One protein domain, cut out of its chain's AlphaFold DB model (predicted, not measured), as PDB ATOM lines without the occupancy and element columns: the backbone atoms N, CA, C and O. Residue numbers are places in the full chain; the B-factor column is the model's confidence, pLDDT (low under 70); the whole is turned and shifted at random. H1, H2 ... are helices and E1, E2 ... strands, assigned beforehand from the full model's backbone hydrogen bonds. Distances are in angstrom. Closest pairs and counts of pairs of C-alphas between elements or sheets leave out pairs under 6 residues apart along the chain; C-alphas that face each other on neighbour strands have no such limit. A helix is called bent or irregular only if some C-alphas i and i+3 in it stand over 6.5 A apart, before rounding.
ATOM      1  N   CYS A   9      29.946  44.562  26.619       80.56
ATOM      2  CA  CYS A   9      31.106  43.684  26.490       80.56
ATOM      3  C   CYS A   9      31.003  42.841  25.199       80.56
ATOM      4  O   CYS A   9      29.899  42.497  24.766       80.56
ATOM      5  N   GLY A  10      32.142  42.530  24.575       76.69
ATOM      6  CA  GLY A  10      32.260  41.701  23.365       76.69
ATOM      7  C   GLY A  10      32.400  40.196  23.622       76.69
ATOM      8  O   GLY A  10      32.428  39.403  22.674       76.69
ATOM      9  N   VAL A  11      32.492  39.783  24.889       76.56
ATOM     10  CA  VAL A  11      32.462  38.370  25.291       76.56
ATOM     11  C   VAL A  11      31.080  37.788  24.983       76.56
ATOM     12  O   VAL A  11      30.064  38.409  25.272       76.56
ATOM     13  N   GLU A  12      31.045  36.601  24.365       70.81
ATOM     14  CA  GLU A  12      29.798  35.947  23.948       70.81
ATOM     15  C   GLU A  12      28.885  35.589  25.124       70.81
ATOM     16  O   GLU A  12      29.299  34.935  26.085       70.81
ATOM     17  N   ASP A  13      27.605  35.926  24.972       58.56
ATOM     18  CA  ASP A  13      26.568  35.626  25.947       58.56
ATOM     19  C   ASP A  13      26.217  34.121  25.964       58.56
ATOM     20  O   ASP A  13      25.263  33.663  25.325       58.56
ATOM     21  N   ASN A  14      26.940  33.310  26.734       52.91
ATOM     22  CA  ASN A  14      26.545  31.917  26.967       52.91
ATOM     23  C   ASN A  14      25.487  31.822  28.080       52.91
ATOM     24  O   ASN A  14      25.750  31.379  29.193       52.91
ATOM     25  N   PHE A  15      24.242  32.195  27.765       48.22
ATOM     26  CA  PHE A  15      23.087  32.159  28.682       48.22
ATOM     27  C   PHE A  15      22.622  30.759  29.120       48.22
ATOM     28  O   PHE A  15      21.517  30.632  29.648       48.22
ATOM     29  N   THR A  16      23.395  29.692  28.906       40.44
ATOM     30  CA  THR A  16      22.996  28.357  29.377       40.44
ATOM     31  C   THR A  16      23.497  28.158  30.812       40.44
ATOM     32  O   THR A  16      24.683  27.905  31.010       40.44
ATOM     33  N   PRO A  17      22.635  28.229  31.849       41.34
ATOM     34  CA  PRO A  17      23.078  28.194  33.250       41.34
ATOM     35  C   PRO A  17      23.556  26.800  33.693       41.34
ATOM     36  O   PRO A  17      23.887  26.603  34.855       41.34
ATOM     37  N   PHE A  18      23.526  25.815  32.791       37.44
ATOM     38  CA  PHE A  18      23.571  24.394  33.124       37.44
ATOM     39  C   PHE A  18      24.737  23.611  32.507       37.44
ATOM     40  O   PHE A  18      24.835  22.417  32.780       37.44
ATOM     41  N   MET A  19      25.615  24.210  31.689       38.00
ATOM     42  CA  MET A  19      26.641  23.423  30.972       38.00
ATOM     43  C   MET A  19      28.026  24.054  30.811       38.00
ATOM     44  O   MET A  19      28.896  23.418  30.216       38.00
ATOM     45  N   VAL A  20      28.286  25.245  31.350       48.25
ATOM     46  CA  VAL A  20      29.649  25.788  31.314       48.25
ATOM     47  C   VAL A  20      30.344  25.471  32.629       48.25
ATOM     48  O   VAL A  20      30.049  26.046  33.670       48.25
ATOM     49  N   ASP A  21      31.252  24.506  32.565       55.09
ATOM     50  CA  ASP A  21      32.110  24.116  33.675       55.09
ATOM     51  C   ASP A  21      33.063  25.269  34.030       55.09
ATOM     52  O   ASP A  21      34.147  25.405  33.459       55.09
ATOM     53  N   SER A  22      32.637  26.126  34.963       57.31
ATOM     54  CA  SER A  22      33.427  27.254  35.468       57.31
ATOM     55  C   SER A  22      34.750  26.814  36.097       57.31
ATOM     56  O   SER A  22      35.668  27.625  36.196       57.31
ATOM     57  N   SER A  23      34.903  25.526  36.442       62.56
ATOM     58  CA  SER A  23      36.172  24.987  36.939       62.56
ATOM     59  C   SER A  23      37.297  25.027  35.899       62.56
ATOM     60  O   SER A  23      38.464  24.938  36.277       62.56
ATOM     61  N   LYS A  24      36.966  25.205  34.612       71.25
ATOM     62  CA  LYS A  24      37.942  25.319  33.517       71.25
ATOM     63  C   LYS A  24      38.532  26.718  33.368       71.25
ATOM     64  O   LYS A  24      39.633  26.837  32.839       71.25
ATOM     65  N   TYR A  25      37.830  27.753  33.832       80.44
ATOM     66  CA  TYR A  25      38.246  29.146  33.666       80.44
ATOM     67  C   TYR A  25      38.880  29.685  34.937       80.44
ATOM     68  O   TYR A  25      38.320  30.535  35.622       80.44
ATOM     69  N   LYS A  26      40.051  29.158  35.277       84.06
ATOM     70  CA  LYS A  26      40.799  29.590  36.456       84.06
ATOM     71  C   LYS A  26      42.291  29.562  36.179       84.06
ATOM     72  O   LYS A  26      42.780  28.770  35.375       84.06
ATOM     73  N   TRP A  27      43.004  30.407  36.902       88.81
ATOM     74  CA  TRP A  27      44.454  30.371  36.949       88.81
ATOM     75  C   TRP A  27      44.938  29.202  37.807       88.81
ATOM     76  O   TRP A  27      44.338  28.882  38.835       88.81
ATOM     77  N   GLY A  28      46.059  28.589  37.419       83.62
ATOM     78  CA  GLY A  28      46.718  27.558  38.229       83.62
ATOM     79  C   GLY A  28      47.397  28.102  39.497       83.62
ATOM     80  O   GLY A  28      47.745  27.329  40.386       83.62
ATOM     81  N   GLY A  29      47.585  29.424  39.596       82.56
ATOM     82  CA  GLY A  29      48.237  30.101  40.717       82.56
ATOM     83  C   GLY A  29      47.401  31.244  41.299       82.56
ATOM     84  O   GLY A  29      46.484  31.750  40.660       82.56
ATOM     85  N   GLN A  30      47.747  31.657  42.522       81.38
ATOM     86  CA  GLN A  30      47.098  32.759  43.252       81.38
ATOM     87  C   GLN A  30      47.885  34.077  43.201       81.38
ATOM     88  O   GLN A  30      47.466  35.056  43.808       81.38
ATOM     89  N   ASN A  31      49.017  34.097  42.493       91.88
ATOM     90  CA  ASN A  31      49.815  35.294  42.261       91.88
ATOM     91  C   ASN A  31      49.834  35.572  40.763       91.88
ATOM     92  O   ASN A  31      50.419  34.795  40.008       91.88
ATOM     93  N   LEU A  32      49.174  36.649  40.358       94.69
ATOM     94  CA  LEU A  32      49.022  37.053  38.971       94.69
ATOM     95  C   LEU A  32      49.749  38.362  38.717       94.69
ATOM     96  O   LEU A  32      49.802  39.248  39.574       94.69
ATOM     97  N   THR A  33      50.266  38.501  37.506       96.44
ATOM     98  CA  THR A  33      50.892  39.729  37.037       96.44
ATOM     99  C   THR A  33      50.091  40.397  35.927       96.44
ATOM    100  O   THR A  33      49.432  39.724  35.134       96.44
ATOM    101  N   TRP A  34      50.151  41.724  35.836       97.25
ATOM    102  CA  TRP A  34      49.460  42.477  34.790       97.25
ATOM    103  C   TRP A  34      50.303  43.607  34.197       97.25
ATOM    104  O   TRP A  34      51.230  44.110  34.832       97.25
ATOM    105  N   THR A  35      49.942  44.026  32.984       97.06
ATOM    106  CA  THR A  35      50.464  45.232  32.324       97.06
ATOM    107  C   THR A  35      49.381  45.895  31.469       97.06
ATOM    108  O   THR A  35      48.395  45.257  31.096       97.06
ATOM    109  N   ILE A  36      49.573  47.168  31.115       96.31
ATOM    110  CA  ILE A  36      48.683  47.914  30.215       96.31
ATOM    111  C   ILE A  36      49.459  48.735  29.185       96.31
ATOM    112  O   ILE A  36      50.461  49.379  29.503       96.31
ATOM    113  N   TYR A  37      48.950  48.757  27.954       93.31
ATOM    114  CA  TYR A  37      49.434  49.603  26.869       93.31
ATOM    115  C   TYR A  37      48.259  50.335  26.209       93.31
ATOM    116  O   TYR A  37      47.338  49.664  25.757       93.31
ATOM    117  N   PRO A  38      48.278  51.679  26.096       92.31
ATOM    118  CA  PRO A  38      49.373  52.588  26.442       92.31
ATOM    119  C   PRO A  38      49.459  52.926  27.944       92.31
ATOM    120  O   PRO A  38      48.454  52.996  28.647       92.31
ATOM    121  N   VAL A  39      50.673  53.259  28.406       90.56
ATOM    122  CA  VAL A  39      50.998  53.561  29.820       90.56
ATOM    123  C   VAL A  39      50.199  54.741  30.392       90.56
ATOM    124  O   VAL A  39      50.018  54.832  31.602       90.56
ATOM    125  N   LYS A  40      49.643  55.626  29.552       91.81
ATOM    126  CA  LYS A  40      48.797  56.744  30.013       91.81
ATOM    127  C   LYS A  40      47.585  56.304  30.850       91.81
ATOM    128  O   LYS A  40      47.086  57.102  31.630       91.81
ATOM    129  N   TYR A  41      47.135  55.053  30.715       92.94
ATOM    130  CA  TYR A  41      46.018  54.498  31.486       92.94
ATOM    131  C   TYR A  41      46.455  53.638  32.680       92.94
ATOM    132  O   TYR A  41      45.622  52.971  33.293       92.94
ATOM    133  N   PHE A  42      47.744  53.665  33.035       93.44
ATOM    134  CA  PHE A  42      48.307  52.872  34.130       93.44
ATOM    135  C   PHE A  42      47.544  53.056  35.443       93.44
ATOM    136  O   PHE A  42      47.131  52.072  36.042       93.44
ATOM    137  N   VAL A  43      47.291  54.304  35.845       90.81
ATOM    138  CA  VAL A  43      46.607  54.629  37.111       90.81
ATOM    139  C   VAL A  43      45.193  54.035  37.161       90.81
ATOM    140  O   VAL A  43      44.751  53.546  38.199       90.81
ATOM    141  N   VAL A  44      44.489  54.030  36.026       90.12
ATOM    142  CA  VAL A  44      43.136  53.470  35.928       90.12
ATOM    143  C   VAL A  44      43.163  51.951  36.075       90.12
ATOM    144  O   VAL A  44      42.385  51.391  36.851       90.12
ATOM    145  N   ALA A  45      44.080  51.288  35.368       94.06
ATOM    146  CA  ALA A  45      44.255  49.843  35.454       94.06
ATOM    147  C   ALA A  45      44.717  49.403  36.849       94.06
ATOM    148  O   ALA A  45      44.153  48.465  37.409       94.06
ATOM    149  N   GLU A  46      45.675  50.114  37.444       93.88
ATOM    150  CA  GLU A  46      46.177  49.845  38.792       93.88
ATOM    151  C   GLU A  46      45.044  49.878  39.816       93.88
ATOM    152  O   GLU A  46      44.907  48.957  40.629       93.88
ATOM    153  N   LYS A  47      44.173  50.888  39.740       88.56
ATOM    154  CA  LYS A  47      43.020  50.983  40.632       88.56
ATOM    155  C   LYS A  47      42.017  49.847  40.397       88.56
ATOM    156  O   LYS A  47      41.474  49.314  41.365       88.56
ATOM    157  N   ALA A  48      41.772  49.461  39.144       89.75
ATOM    158  CA  ALA A  48      40.834  48.385  38.814       89.75
ATOM    159  C   ALA A  48      41.336  47.019  39.315       89.75
ATOM    160  O   ALA A  48      40.586  46.277  39.950       89.75
ATOM    161  N   PHE A  49      42.622  46.707  39.126       93.38
ATOM    162  CA  PHE A  49      43.235  45.494  39.677       93.38
ATOM    163  C   PHE A  49      43.306  45.508  41.206       93.38
ATOM    164  O   PHE A  49      43.097  44.470  41.835       93.38
ATOM    165  N   SER A  50      43.544  46.673  41.816       89.88
ATOM    166  CA  SER A  50      43.548  46.815  43.278       89.88
ATOM    167  C   SER A  50      42.195  46.450  43.892       89.88
ATOM    168  O   SER A  50      42.159  45.790  44.930       89.88
ATOM    169  N   LEU A  51      41.087  46.813  43.231       84.62
ATOM    170  CA  LEU A  51      39.741  46.431  43.663       84.62
ATOM    171  C   LEU A  51      39.579  44.904  43.691       84.62
ATOM    172  O   LEU A  51      39.141  44.342  44.694       84.62
ATOM    173  N   TRP A  52      39.992  44.215  42.626       87.31
ATOM    174  CA  TRP A  52      39.941  42.753  42.581       87.31
ATOM    175  C   TRP A  52      40.852  42.096  43.615       87.31
ATOM    176  O   TRP A  52      40.420  41.176  44.306       87.31
ATOM    177  N   SER A  53      42.084  42.582  43.766       88.88
ATOM    178  CA  SER A  53      43.046  42.080  44.756       88.88
ATOM    179  C   SER A  53      42.481  42.164  46.184       88.88
ATOM    180  O   SER A  53      42.513  41.186  46.931       88.88
ATOM    181  N   LYS A  54      41.839  43.292  46.526       85.25
ATOM    182  CA  LYS A  54      41.221  43.543  47.842       85.25
ATOM    183  C   LYS A  54      40.113  42.542  48.199       85.25
ATOM    184  O   LYS A  54      39.980  42.197  49.369       85.25
ATOM    185  N   HIS A  55      39.330  42.083  47.220       80.00
ATOM    186  CA  HIS A  55      38.118  41.285  47.467       80.00
ATOM    187  C   HIS A  55      38.206  39.811  47.040       80.00
ATOM    188  O   HIS A  55      37.353  39.022  47.436       80.00
ATOM    189  N   SER A  56      39.217  39.418  46.259       78.75
ATOM    190  CA  SER A  56      39.364  38.038  45.758       78.75
ATOM    191  C   SER A  56      40.310  37.163  46.584       78.75
ATOM    192  O   SER A  56      40.242  35.940  46.485       78.75
ATOM    193  N   GLY A  57      41.211  37.766  47.368       79.75
ATOM    194  CA  GLY A  57      42.304  37.043  48.027       79.75
ATOM    195  C   GLY A  57      43.418  36.578  47.074       79.75
ATOM    196  O   GLY A  57      44.277  35.805  47.488       79.75
ATOM    197  N   ILE A  58      43.411  37.033  45.814       84.44
ATOM    198  CA  ILE A  58      44.452  36.776  44.809       84.44
ATOM    199  C   ILE A  58      45.481  37.912  44.868       84.44
ATOM    200  O   ILE A  58      45.115  39.086  44.833       84.44
ATOM    201  N   GLY A  59      46.772  37.577  44.920       90.25
ATOM    202  CA  GLY A  59      47.858  38.551  44.826       90.25
ATOM    203  C   GLY A  59      48.021  39.027  43.388       90.25
ATOM    204  O   GLY A  59      48.491  38.275  42.541       90.25
ATOM    205  N   ILE A  60      47.618  40.261  43.088       94.94
ATOM    206  CA  ILE A  60      47.709  40.826  41.734       94.94
ATOM    207  C   ILE A  60      48.726  41.970  41.721       94.94
ATOM    208  O   ILE A  60      48.558  42.961  42.433       94.94
ATOM    209  N   HIS A  61      49.775  41.845  40.904       95.25
ATOM    210  CA  HIS A  61      50.907  42.778  40.874       95.25
ATOM    211  C   HIS A  61      51.238  43.240  39.455       95.25
ATOM    212  O   HIS A  61      51.032  42.517  38.488       95.25
ATOM    213  N   HIS A  62      51.780  44.444  39.305       96.62
ATOM    214  CA  HIS A  62      52.242  44.902  38.000       96.62
ATOM    215  C   HIS A  62      53.576  44.230  37.623       96.62
ATOM    216  O   HIS A  62      54.530  44.279  38.402       96.62
ATOM    217  N   ASP A  63      53.661  43.656  36.421       95.62
ATOM    218  CA  ASP A  63      54.914  43.215  35.795       95.62
ATOM    219  C   ASP A  63      54.821  43.399  34.280       95.62
ATOM    220  O   ASP A  63      54.057  42.729  33.585       95.62
ATOM    221  N   GLN A  64      55.645  44.302  33.762       91.31
ATOM    222  CA  GLN A  64      55.665  44.645  32.348       91.31
ATOM    223  C   GLN A  64      56.376  43.590  31.472       91.31
ATOM    224  O   GLN A  64      56.151  43.552  30.261       91.31
ATOM    225  N   HIS A  65      57.235  42.745  32.053       89.81
ATOM    226  CA  HIS A  65      58.075  41.791  31.318       89.81
ATOM    227  C   HIS A  65      57.410  40.427  31.170       89.81
ATOM    228  O   HIS A  65      57.488  39.820  30.101       89.81
ATOM    229  N   LYS A  66      56.773  39.941  32.239       90.56
ATOM    230  CA  LYS A  66      56.063  38.659  32.239       90.56
ATOM    231  C   LYS A  66      54.653  38.802  32.834       90.56
ATOM    232  O   LYS A  66      54.374  38.213  33.877       90.56
ATOM    233  N   PRO A  67      53.761  39.578  32.191       94.44
ATOM    234  CA  PRO A  67      52.374  39.707  32.629       94.44
ATOM    235  C   PRO A  67      51.601  38.407  32.379       94.44
ATOM    236  O   PRO A  67      51.745  37.807  31.314       94.44
ATOM    237  N   ASN A  68      50.741  38.000  33.309       94.81
ATOM    238  CA  ASN A  68      49.681  37.027  33.049       94.81
ATOM    239  C   ASN A  68      48.505  37.679  32.314       94.81
ATOM    240  O   ASN A  68      47.887  37.045  31.468       94.81
ATOM    241  N   ILE A  69      48.199  38.944  32.608       95.62
ATOM    242  CA  ILE A  69      47.090  39.684  31.997       95.62
ATOM    243  C   ILE A  69      47.644  40.923  31.291       95.62
ATOM    244  O   ILE A  69      48.220  41.807  31.927       95.62
ATOM    245  N   THR A  70      47.464  41.011  29.975       95.94
ATOM    246  CA  THR A  70      47.863  42.191  29.190       95.94
ATOM    247  C   THR A  70      46.633  42.962  28.735       95.94
ATOM    248  O   THR A  70      45.789  42.412  28.038       95.94
ATOM    249  N   ILE A  71      46.544  44.244  29.092       96.81
ATOM    250  CA  ILE A  71      45.525  45.154  28.557       96.81
ATOM    251  C   ILE A  71      46.118  45.904  27.362       96.81
ATOM    252  O   ILE A  71      47.171  46.538  27.486       96.81
ATOM    253  N   SER A  72      45.436  45.864  26.221       94.69
ATOM    254  CA  SER A  72      45.817  46.606  25.017       94.69
ATOM    255  C   SER A  72      44.618  47.300  24.372       94.69
ATOM    256  O   SER A  72      43.467  46.939  24.605       94.69
ATOM    257  N   PHE A  73      44.896  48.337  23.585       94.06
ATOM    258  CA  PHE A  73      43.891  49.085  22.836       94.06
ATOM    259  C   PHE A  73      44.029  48.741  21.360       94.06
ATOM    260  O   PHE A  73      45.147  48.715  20.837       94.06
ATOM    261  N   ALA A  74      42.909  48.466  20.705       92.75
ATOM    262  CA  ALA A  74      42.889  48.075  19.307       92.75
ATOM    263  C   ALA A  74      41.601  48.542  18.628       92.75
ATOM    264  O   ALA A  74      40.590  48.726  19.293       92.75
ATOM    265  N   SER A  75      41.623  48.718  17.307       91.56
ATOM    266  CA  SER A  75      40.430  49.046  16.521       91.56
ATOM    267  C   SER A  75      40.039  47.902  15.610       91.56
ATOM    268  O   SER A  75      40.881  47.222  15.017       91.56
ATOM    269  N   ARG A  76      38.727  47.751  15.429       89.12
ATOM    270  CA  ARG A  76      38.113  46.854  14.444       89.12
ATOM    271  C   ARG A  76      38.784  45.475  14.433       89.12
ATOM    272  O   ARG A  76      38.802  44.781  15.444       89.12
ATOM    273  N   LYS A  77      39.349  45.099  13.286       90.44
ATOM    274  CA  LYS A  77      40.131  43.887  13.065       90.44
ATOM    275  C   LYS A  77      41.529  44.046  13.642       90.44
ATOM    276  O   LYS A  77      42.293  44.865  13.135       90.44
ATOM    277  N   HIS A  78      41.885  43.228  14.627       90.12
ATOM    278  CA  HIS A  78      43.146  43.383  15.346       90.12
ATOM    279  C   HIS A  78      43.829  42.060  15.708       90.12
ATOM    280  O   HIS A  78      43.247  40.978  15.651       90.12
ATOM    281  N   LEU A  79      45.115  42.157  16.044       87.56
ATOM    282  CA  LEU A  79      45.950  41.038  16.479       87.56
ATOM    283  C   LEU A  79      45.993  40.973  18.006       87.56
ATOM    284  O   LEU A  79      45.864  42.000  18.668       87.56
ATOM    285  N   CYS A  80      46.248  39.784  18.548       82.69
ATOM    286  CA  CYS A  80      46.622  39.629  19.952       82.69
ATOM    287  C   CYS A  80      48.041  40.196  20.166       82.69
ATOM    288  O   CYS A  80      48.968  39.913  19.396       82.69
ATOM    289  N   THR A  81      48.235  41.009  21.202       77.50
ATOM    290  CA  THR A  81      49.501  41.702  21.500       77.50
ATOM    291  C   THR A  81      50.606  40.733  21.923       77.50
ATOM    292  O   THR A  81      51.764  40.894  21.515       77.50
ATOM    293  N   THR A  82      50.258  39.727  22.723       73.88
ATOM    294  CA  THR A  82      51.155  38.695  23.270       73.88
ATOM    295  C   THR A  82      51.411  37.562  22.276       73.88
ATOM    296  O   THR A  82      52.471  36.938  22.313       73.88
ATOM    297  N   ASN A  83      50.510  37.360  21.308       70.50
ATOM    298  CA  ASN A  83      50.695  36.416  20.209       70.50
ATOM    299  C   ASN A  83      50.475  37.091  18.849       70.50
ATOM    300  O   ASN A  83      49.448  36.909  18.198       70.50
ATOM    301  N   ARG A  84      51.488  37.845  18.400       58.97
ATOM    302  CA  ARG A  84      51.455  38.687  17.183       58.97
ATOM    303  C   ARG A  84      51.222  37.943  15.861       58.97
ATOM    304  O   ARG A  84      51.146  38.580  14.815       58.97
ATOM    305  N   TRP A  85      51.134  36.617  15.893       61.09
ATOM    306  CA  TRP A  85      50.828  35.776  14.733       61.09
ATOM    307  C   TRP A  85      49.363  35.334  14.692       61.09
ATOM    308  O   TRP A  85      48.922  34.799  13.677       61.09
ATOM    309  N   ASN A  86      48.609  35.588  15.766       75.56
ATOM    310  CA  ASN A  86      47.207  35.232  15.887       75.56
ATOM    311  C   ASN A  86      46.317  36.469  15.792       75.56
ATOM    312  O   ASN A  86      46.489  37.473  16.484       75.56
ATOM    313  N   PHE A  87      45.334  36.356  14.908       78.44
ATOM    314  CA  PHE A  87      44.260  37.320  14.777       78.44
ATOM    315  C   PHE A  87      43.274  37.146  15.936       78.44
ATOM    316  O   PHE A  87      42.897  36.015  16.257       78.44
ATOM    317  N   CYS A  88      42.849  38.247  16.557       84.12
ATOM    318  CA  CYS A  88      41.780  38.195  17.541       84.12
ATOM    319  C   CYS A  88      40.453  38.016  16.797       84.12
ATOM    320  O   CYS A  88      40.068  38.858  15.998       84.12
ATOM    321  N   PHE A  89      39.734  36.923  17.046       81.69
ATOM    322  CA  PHE A  89      38.475  36.626  16.343       81.69
ATOM    323  C   PHE A  89      37.293  37.512  16.773       81.69
ATOM    324  O   PHE A  89      36.181  37.346  16.269       81.69
ATOM    325  N   LYS A  90      37.515  38.414  17.730       84.31
ATOM    326  CA  LYS A  90      36.520  39.339  18.267       84.31
ATOM    327  C   LYS A  90      36.798  40.726  17.709       84.31
ATOM    328  O   LYS A  90      37.546  41.499  18.286       84.31
ATOM    329  N   ASP A  91      36.224  41.012  16.547       87.81
ATOM    330  CA  ASP A  91      36.362  42.319  15.909       87.81
ATOM    331  C   ASP A  91      35.544  43.380  16.660       87.81
ATOM    332  O   ASP A  91      34.401  43.123  17.047       87.81
ATOM    333  N   PHE A  92      36.092  44.588  16.788       90.81
ATOM    334  CA  PHE A  92      35.330  45.753  17.238       90.81
ATOM    335  C   PHE A  92      34.494  46.378  16.108       90.81
ATOM    336  O   PHE A  92      34.797  46.226  14.915       90.81
ATOM    337  N   ASP A  93      33.445  47.113  16.470       87.19
ATOM    338  CA  ASP A  93      32.522  47.793  15.555       87.19
ATOM    339  C   ASP A  93      32.856  49.278  15.316       87.19
ATOM    340  O   ASP A  93      32.454  49.835  14.281       87.19
ATOM    341  N   GLY A  94      33.699  49.882  16.157       86.25
ATOM    342  CA  GLY A  94      34.080  51.290  16.100       86.25
ATOM    343  C   GLY A  94      33.377  52.089  17.197       86.25
ATOM    344  O   GLY A  94      33.286  51.650  18.325       86.25
ATOM    345  N   LEU A  95      32.883  53.292  16.888       84.62
ATOM    346  CA  LEU A  95      32.205  54.116  17.896       84.62
ATOM    347  C   LEU A  95      30.886  53.486  18.375       84.62
ATOM    348  O   LEU A  95      29.962  53.296  17.575       84.62
ATOM    349  N   GLY A  96      30.764  53.300  19.688       79.50
ATOM    350  CA  GLY A  96      29.636  52.655  20.347       79.50
ATOM    351  C   GLY A  96      29.602  51.141  20.130       79.50
ATOM    352  O   GLY A  96      30.316  50.582  19.313       79.50
ATOM    353  N   GLY A  97      28.677  50.458  20.810       83.38
ATOM    354  CA  GLY A  97      28.496  49.018  20.610       83.38
ATOM    355  C   GLY A  97      29.445  48.177  21.462       83.38
ATOM    356  O   GLY A  97      29.174  48.015  22.655       83.38
ATOM    357  N   VAL A  98      30.478  47.570  20.883       86.56
ATOM    358  CA  VAL A  98      31.411  46.692  21.608       86.56
ATOM    359  C   VAL A  98      32.580  47.503  22.155       86.56
ATOM    360  O   VAL A  98      33.479  47.891  21.429       86.56
ATOM    361  N   LEU A  99      32.595  47.694  23.474       89.44
ATOM    362  CA  LEU A  99      33.584  48.559  24.122       89.44
ATOM    363  C   LEU A  99      34.933  47.880  24.383       89.44
ATOM    364  O   LEU A  99      35.985  48.512  24.348       89.44
ATOM    365  N   ALA A 100      34.881  46.609  24.767       91.56
ATOM    366  CA  ALA A 100      36.030  45.813  25.166       91.56
ATOM    367  C   ALA A 100      35.642  44.331  25.209       91.56
ATOM    368  O   ALA A 100      34.454  43.988  25.222       91.56
ATOM    369  N   HIS A 101      36.645  43.458  25.255       91.25
ATOM    370  CA  HIS A 101      36.481  42.047  25.595       91.25
ATOM    371  C   HIS A 101      37.740  41.498  26.259       91.25
ATOM    372  O   HIS A 101      38.843  42.018  26.080       91.25
ATOM    373  N   ALA A 102      37.575  40.385  26.961       91.31
ATOM    374  CA  ALA A 102      38.651  39.674  27.625       91.31
ATOM    375  C   ALA A 102      38.687  38.199  27.230       91.31
ATOM    376  O   ALA A 102      37.659  37.557  26.989       91.31
ATOM    377  N   GLU A 103      39.891  37.644  27.217       89.50
ATOM    378  CA  GLU A 103      40.088  36.205  27.185       89.50
ATOM    379  C   GLU A 103      39.955  35.607  28.589       89.50
ATOM    380  O   GLU A 103      40.454  36.151  29.575       89.50
ATOM    381  N   PHE A 104      39.306  34.447  28.673       88.38
ATOM    382  CA  PHE A 104      39.231  33.698  29.922       88.38
ATOM    383  C   PHE A 104      40.548  32.964  30.214       88.38
ATOM    384  O   PHE A 104      41.201  32.479  29.282       88.38
ATOM    385  N   PRO A 105      40.913  32.815  31.500       89.31
ATOM    386  CA  PRO A 105      42.070  32.027  31.892       89.31
ATOM    387  C   PRO A 105      41.815  30.532  31.717       89.31
ATOM    388  O   PRO A 105      40.675  30.081  31.626       89.31
ATOM    389  N   SER A 106      42.889  29.753  31.724       84.69
ATOM    390  CA  SER A 106      42.846  28.296  31.820       84.69
ATOM    391  C   SER A 106      44.140  27.792  32.458       84.69
ATOM    392  O   SER A 106      45.159  28.480  32.422       84.69
ATOM    393  N   GLU A 107      44.117  26.600  33.061       82.31
ATOM    394  CA  GLU A 107      45.284  26.057  33.781       82.31
ATOM    395  C   GLU A 107      46.523  25.873  32.882       82.31
ATOM    396  O   GLU A 107      47.649  25.874  33.374       82.31
ATOM    397  N   ASP A 108      46.322  25.728  31.572       82.31
ATOM    398  CA  ASP A 108      47.357  25.543  30.553       82.31
ATOM    399  C   ASP A 108      47.848  26.853  29.912       82.31
ATOM    400  O   ASP A 108      48.773  26.826  29.096       82.31
ATOM    401  N   ARG A 109      47.260  28.002  30.266       82.00
ATOM    402  CA  ARG A 109      47.660  29.316  29.746       82.00
ATOM    403  C   ARG A 109      48.492  30.083  30.762       82.00
ATOM    404  O   ARG A 109      48.097  30.279  31.906       82.00
ATOM    405  N   GLU A 110      49.625  30.604  30.298       85.69
ATOM    406  CA  GLU A 110      50.442  31.532  31.086       85.69
ATOM    407  C   GLU A 110      49.986  32.989  30.937       85.69
ATOM    408  O   GLU A 110      50.269  33.801  31.820       85.69
ATOM    409  N   GLN A 111      49.307  33.326  29.832       90.12
ATOM    410  CA  GLN A 111      48.914  34.692  29.486       90.12
ATOM    411  C   GLN A 111      47.512  34.750  28.864       90.12
ATOM    412  O   GLN A 111      47.128  33.860  28.102       90.12
ATOM    413  N   VAL A 112      46.783  35.819  29.175       92.19
ATOM    414  CA  VAL A 112      45.514  36.220  28.554       92.19
ATOM    415  C   VAL A 112      45.546  37.713  28.242       92.19
ATOM    416  O   VAL A 112      46.339  38.474  28.813       92.19
ATOM    417  N   GLU A 113      44.652  38.143  27.359       93.19
ATOM    418  CA  GLU A 113      44.549  39.540  26.955       93.19
ATOM    419  C   GLU A 113      43.162  40.126  27.199       93.19
ATOM    420  O   GLU A 113      42.138  39.451  27.088       93.19
ATOM    421  N   ILE A 114      43.160  41.416  27.515       95.25
ATOM    422  CA  ILE A 114      41.990  42.284  27.510       95.25
ATOM    423  C   ILE A 114      42.219  43.298  26.397       95.25
ATOM    424  O   ILE A 114      43.228  44.006  26.400       95.25
ATOM    425  N   HIS A 115      41.289  43.376  25.454       94.94
ATOM    426  CA  HIS A 115      41.323  44.367  24.389       94.94
ATOM    427  C   HIS A 115      40.241  45.409  24.635       94.94
ATOM    428  O   HIS A 115      39.100  45.074  24.949       94.94
ATOM    429  N   VAL A 116      40.607  46.671  24.464       95.00
ATOM    430  CA  VAL A 116      39.724  47.828  24.602       95.00
ATOM    431  C   VAL A 116      39.607  48.507  23.240       95.00
ATOM    432  O   VAL A 116      40.632  48.709  22.584       95.00
ATOM    433  N   ASP A 117      38.395  48.860  22.810       93.88
ATOM    434  CA  ASP A 117      38.204  49.518  21.515       93.88
ATOM    435  C   ASP A 117      38.821  50.921  21.540       93.88
ATOM    436  O   ASP A 117      38.375  51.813  22.260       93.88
ATOM    437  N   GLU A 118      39.867  51.147  20.753       93.06
ATOM    438  CA  GLU A 118      40.531  52.448  20.670       93.06
ATOM    439  C   GLU A 118      39.694  53.520  19.960       93.06
ATOM    440  O   GLU A 118      40.044  54.700  20.018       93.06
ATOM    441  N   ASN A 119      38.625  53.128  19.260       90.94
ATOM    442  CA  ASN A 119      37.737  54.060  18.576       90.94
ATOM    443  C   ASN A 119      36.800  54.806  19.533       90.94
ATOM    444  O   ASN A 119      36.191  55.785  19.107       90.94
ATOM    445  N   GLU A 120      36.729  54.402  20.799       89.19
ATOM    446  CA  GLU A 120      35.887  55.025  21.814       89.19
ATOM    447  C   GLU A 120      36.535  56.236  22.507       89.19
ATOM    448  O   GLU A 120      37.758  56.347  22.653       89.19
ATOM    449  N   HIS A 121      35.692  57.148  23.000       85.25
ATOM    450  CA  HIS A 121      36.130  58.319  23.766       85.25
ATOM    451  C   HIS A 121      36.329  57.960  25.243       85.25
ATOM    452  O   HIS A 121      35.444  58.131  26.081       85.25
ATOM    453  N   TRP A 122      37.510  57.432  25.560       86.38
ATOM    454  CA  TRP A 122      37.845  56.997  26.915       86.38
ATOM    455  C   TRP A 122      38.203  58.144  27.848       86.38
ATOM    456  O   TRP A 122      39.208  58.834  27.658       86.38
ATOM    457  N   ASN A 123      37.468  58.236  28.951       81.69
ATOM    458  CA  ASN A 123      37.910  58.988  30.106       81.69
ATOM    459  C   ASN A 123      38.932  58.153  30.889       81.69
ATOM    460  O   ASN A 123      38.605  57.150  31.530       81.69
ATOM    461  N   GLY A 124      40.195  58.565  30.782       73.00
ATOM    462  CA  GLY A 124      41.316  58.009  31.540       73.00
ATOM    463  C   GLY A 124      41.512  58.644  32.920       73.00
ATOM    464  O   GLY A 124      42.475  58.301  33.602       73.00
ATOM    465  N   ALA A 125      40.657  59.583  33.325       68.50
ATOM    466  CA  ALA A 125      40.620  60.075  34.691       68.50
ATOM    467  C   ALA A 125      39.805  59.109  35.563       68.50
ATOM    468  O   ALA A 125      38.851  58.466  35.125       68.50
ATOM    469  N   LEU A 126      40.172  59.018  36.839       66.31
ATOM    470  CA  LEU A 126      39.385  58.315  37.848       66.31
ATOM    471  C   LEU A 126      38.193  59.191  38.275       66.31
ATOM    472  O   LEU A 126      38.082  59.553  39.438       66.31
ATOM    473  N   MET A 127      37.348  59.605  37.329       60.62
ATOM    474  CA  MET A 127      36.140  60.420  37.535       60.62
ATOM    475  C   MET A 127      35.000  59.865  36.669       60.62
ATOM    476  O   MET A 127      35.259  59.110  35.727       60.62
ATOM    477  N   ILE A 128      33.735  60.189  36.981       56.69
ATOM    478  CA  ILE A 128      32.656  59.837  36.048       56.69
ATOM    479  C   ILE A 128      32.813  60.741  34.818       56.69
ATOM    480  O   ILE A 128      33.012  61.946  34.982       56.69
ATOM    481  N   PRO A 129      32.780  60.174  33.603       58.97
ATOM    482  CA  PRO A 129      33.021  60.943  32.396       58.97
ATOM    483  C   PRO A 129      31.973  62.030  32.152       58.97
ATOM    484  O   PRO A 129      30.843  61.930  32.636       58.97
ATOM    485  N   ALA A 130      32.328  63.033  31.342       56.47
ATOM    486  CA  ALA A 130      31.337  63.926  30.742       56.47
ATOM    487  C   ALA A 130      30.315  63.118  29.911       56.47
ATOM    488  O   ALA A 130      30.594  61.985  29.528       56.47
ATOM    489  N   ASP A 131      29.141  63.693  29.611       53.34
ATOM    490  CA  ASP A 131      28.002  62.972  28.998       53.34
ATOM    491  C   ASP A 131      28.344  62.238  27.663       53.34
ATOM    492  O   ASP A 131      27.615  61.317  27.294       53.34
ATOM    493  N   ASP A 132      29.457  62.576  26.990       58.06
ATOM    494  CA  ASP A 132      29.930  61.969  25.728       58.06
ATOM    495  C   ASP A 132      31.152  61.025  25.874       58.06
ATOM    496  O   ASP A 132      31.667  60.511  24.879       58.06
ATOM    497  N   GLU A 133      31.645  60.789  27.092       65.75
ATOM    498  CA  GLU A 133      32.832  59.968  27.355       65.75
ATOM    499  C   GLU A 133      32.484  58.652  28.084       65.75
ATOM    500  O   GLU A 133      31.479  58.528  28.789       65.75
ATOM    501  N   LEU A 134      33.344  57.639  27.945       72.81
ATOM    502  CA  LEU A 134      33.182  56.323  28.570       72.81
ATOM    503  C   LEU A 134      34.187  56.116  29.704       72.81
ATOM    504  O   LEU A 134      35.377  56.399  29.569       72.81
ATOM    505  N   SER A 135      33.713  55.587  30.836       81.94
ATOM    506  CA  SER A 135      34.566  55.321  31.997       81.94
ATOM    507  C   SER A 135      35.432  54.101  31.723       81.94
ATOM    508  O   SER A 135      34.961  52.964  31.822       81.94
ATOM    509  N   LEU A 136      36.712  54.331  31.426       86.69
ATOM    510  CA  LEU A 136      37.662  53.240  31.238       86.69
ATOM    511  C   LEU A 136      37.765  52.386  32.508       86.69
ATOM    512  O   LEU A 136      37.840  51.168  32.423       86.69
ATOM    513  N   TYR A 137      37.695  53.009  33.686       85.00
ATOM    514  CA  TYR A 137      37.715  52.302  34.965       85.00
ATOM    515  C   TYR A 137      36.592  51.265  35.076       85.00
ATOM    516  O   TYR A 137      36.851  50.100  35.380       85.00
ATOM    517  N   SER A 138      35.352  51.675  34.785       81.25
ATOM    518  CA  SER A 138      34.202  50.771  34.848       81.25
ATOM    519  C   SER A 138      34.345  49.614  33.866       81.25
ATOM    520  O   SER A 138      34.003  48.490  34.226       81.25
ATOM    521  N   VAL A 139      34.842  49.886  32.654       86.50
ATOM    522  CA  VAL A 139      35.056  48.856  31.630       86.50
ATOM    523  C   VAL A 139      36.142  47.877  32.066       86.50
ATOM    524  O   VAL A 139      35.922  46.667  32.085       86.50
ATOM    525  N   LEU A 140      37.284  48.383  32.532       90.81
ATOM    526  CA  LEU A 140      38.386  47.534  32.974       90.81
ATOM    527  C   LEU A 140      38.007  46.632  34.147       90.81
ATOM    528  O   LEU A 140      38.401  45.472  34.133       90.81
ATOM    529  N   ILE A 141      37.234  47.093  35.140       87.69
ATOM    530  CA  ILE A 141      36.874  46.217  36.269       87.69
ATOM    531  C   ILE A 141      36.168  44.946  35.789       87.69
ATOM    532  O   ILE A 141      36.506  43.850  36.228       87.69
ATOM    533  N   HIS A 142      35.201  45.059  34.894       84.94
ATOM    534  CA  HIS A 142      34.466  43.891  34.402       84.94
ATOM    535  C   HIS A 142      35.310  42.996  33.505       84.94
ATOM    536  O   HIS A 142      35.281  41.782  33.688       84.94
ATOM    537  N   GLU A 143      36.078  43.569  32.573       90.50
ATOM    538  CA  GLU A 143      36.934  42.769  31.694       90.50
ATOM    539  C   GLU A 143      38.018  42.043  32.496       90.50
ATOM    540  O   GLU A 143      38.336  40.887  32.225       90.50
ATOM    541  N   ILE A 144      38.535  42.669  33.559       92.06
ATOM    542  CA  ILE A 144      39.420  41.993  34.511       92.06
ATOM    543  C   ILE A 144      38.685  40.841  35.198       92.06
ATOM    544  O   ILE A 144      39.265  39.774  35.361       92.06
ATOM    545  N   GLY A 145      37.410  40.997  35.554       87.88
ATOM    546  CA  GLY A 145      36.621  39.893  36.095       87.88
ATOM    547  C   GLY A 145      36.554  38.691  35.148       87.88
ATOM    548  O   GLY A 145      36.741  37.560  35.597       87.88
ATOM    549  N   HIS A 146      36.390  38.919  33.841       87.25
ATOM    550  CA  HIS A 146      36.498  37.867  32.824       87.25
ATOM    551  C   HIS A 146      37.896  37.238  32.773       87.25
ATOM    552  O   HIS A 146      38.012  36.012  32.827       87.25
ATOM    553  N   ALA A 147      38.954  38.052  32.777       91.19
ATOM    554  CA  ALA A 147      40.338  37.569  32.824       91.19
ATOM    555  C   ALA A 147      40.683  36.824  34.133       91.19
ATOM    556  O   ALA A 147      41.643  36.054  34.183       91.19
ATOM    557  N   LEU A 148      39.898  37.016  35.195       88.81
ATOM    558  CA  LEU A 148      39.971  36.261  36.451       88.81
ATOM    559  C   LEU A 148      39.069  35.014  36.468       88.81
ATOM    560  O   LEU A 148      39.143  34.237  37.419       88.81
ATOM    561  N   GLY A 149      38.257  34.790  35.429       84.81
ATOM    562  CA  GLY A 149      37.418  33.596  35.279       84.81
ATOM    563  C   GLY A 149      35.924  33.794  35.542       84.81
ATOM    564  O   GLY A 149      35.155  32.836  35.457       84.81
TER     565      GLY A 149
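What this domain is: This is residues 9 to 149 of the 298 residues of the protein "ZnMc domain-containing protein" of Rhodnius prolixus (UniProt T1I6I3). A twisted and curled sheet of five strands has two helices packed on one of its faces, in two layers, helices on one face of a sheet: H1 covers the edge strand E2 and its neighbour E1, and H2 covers E5 and the other edge strand E4, the two helices touching at a steep tilt of 53 degrees. Residues 13 to 21 stick out from this body. The printed part has 141 residues, with named elements in the order E1 H1 E2 E3 E4 E5 H2; the mixed sheet runs E2 E1 E3 E5 E4. The class is mixed, helices and strands, with under half of the residues in named elements. The whole is compact, with a radius of gyration of the C-alphas of 14.7 A and a rounded outline of 39 by 33 by 29 A.

Where its parts are: In the sheet, E2 is residues 59 to 62, 10.3 A long, and E1 is residues 31 to 37, 21.0 A, beginning at C-alpha 31 (49.815, 35.294, 42.261). E3 is residues 69 to 74, 15.8 A; E5 is residues 112 to 117, 16.7 A; E4 is residues 98 to 102, 11.7 A. H1, residues 39 to 56, measures 25.1 A; it is irregular, with C-alphas 40 and 43 7.7 A apart, and has a kink of 29 degrees near residue 46. H2, residues 136 to 147, measures 16.0 A and ends at C-alpha 147 (40.338, 37.569, 32.824).

How they stand to each other: E1 and E3 are parallel, with N 35 and O 69 at 3.0 A. E2 and E1 are parallel, with N 34 and O 61 at 2.9 A. E3 and E5 are parallel, with N 72 and O 114 at 2.9 A. E4 and E5 form a hairpin, antiparallel at 172 degrees, with N 115 and O 101 at 2.9 A. E1, H1 and E2 make a strand-helix-strand unit, two parallel neighbour strands with a helix between, and its crossover is right-handed. H1 is on the sheet at a height of 8.2 A, over E2 and E1, along the strands at 12 degrees to E1 on the local plane; the C-alphas of Ser 53 and Ile 60 are its closest to E2, 5.7 A. H2 is at a height of 8.1 A, over E5 and E4, slantwise to the strands at 35 degrees to E4 on the local plane; the C-alphas of Ala 102 and Glu 143 are its closest to E4, 5.4 A. H1, with residues 44 to 52 alone, touches H2 at a steep tilt of 53 degrees, the same way; their closest C-alphas, Ala 48 and Ile 141, are 5.2 A apart. Of the O i to N i+4 pairs, 12 of 14 in H1 and 7 of 8 in H2 are within hydrogen-bond range.

The domain as a whole: The two C-alphas farthest apart, of Asp 108 and Asp 131, are 42.2 A apart. The printed part has no cut. The links E3 to E4 and E5 to H2 are long, with 23 and 18 residues. The mean pLDDT of the printed part is 82.5; residues 13 to 23, 84 to 85 and 125 to 133 are under 70.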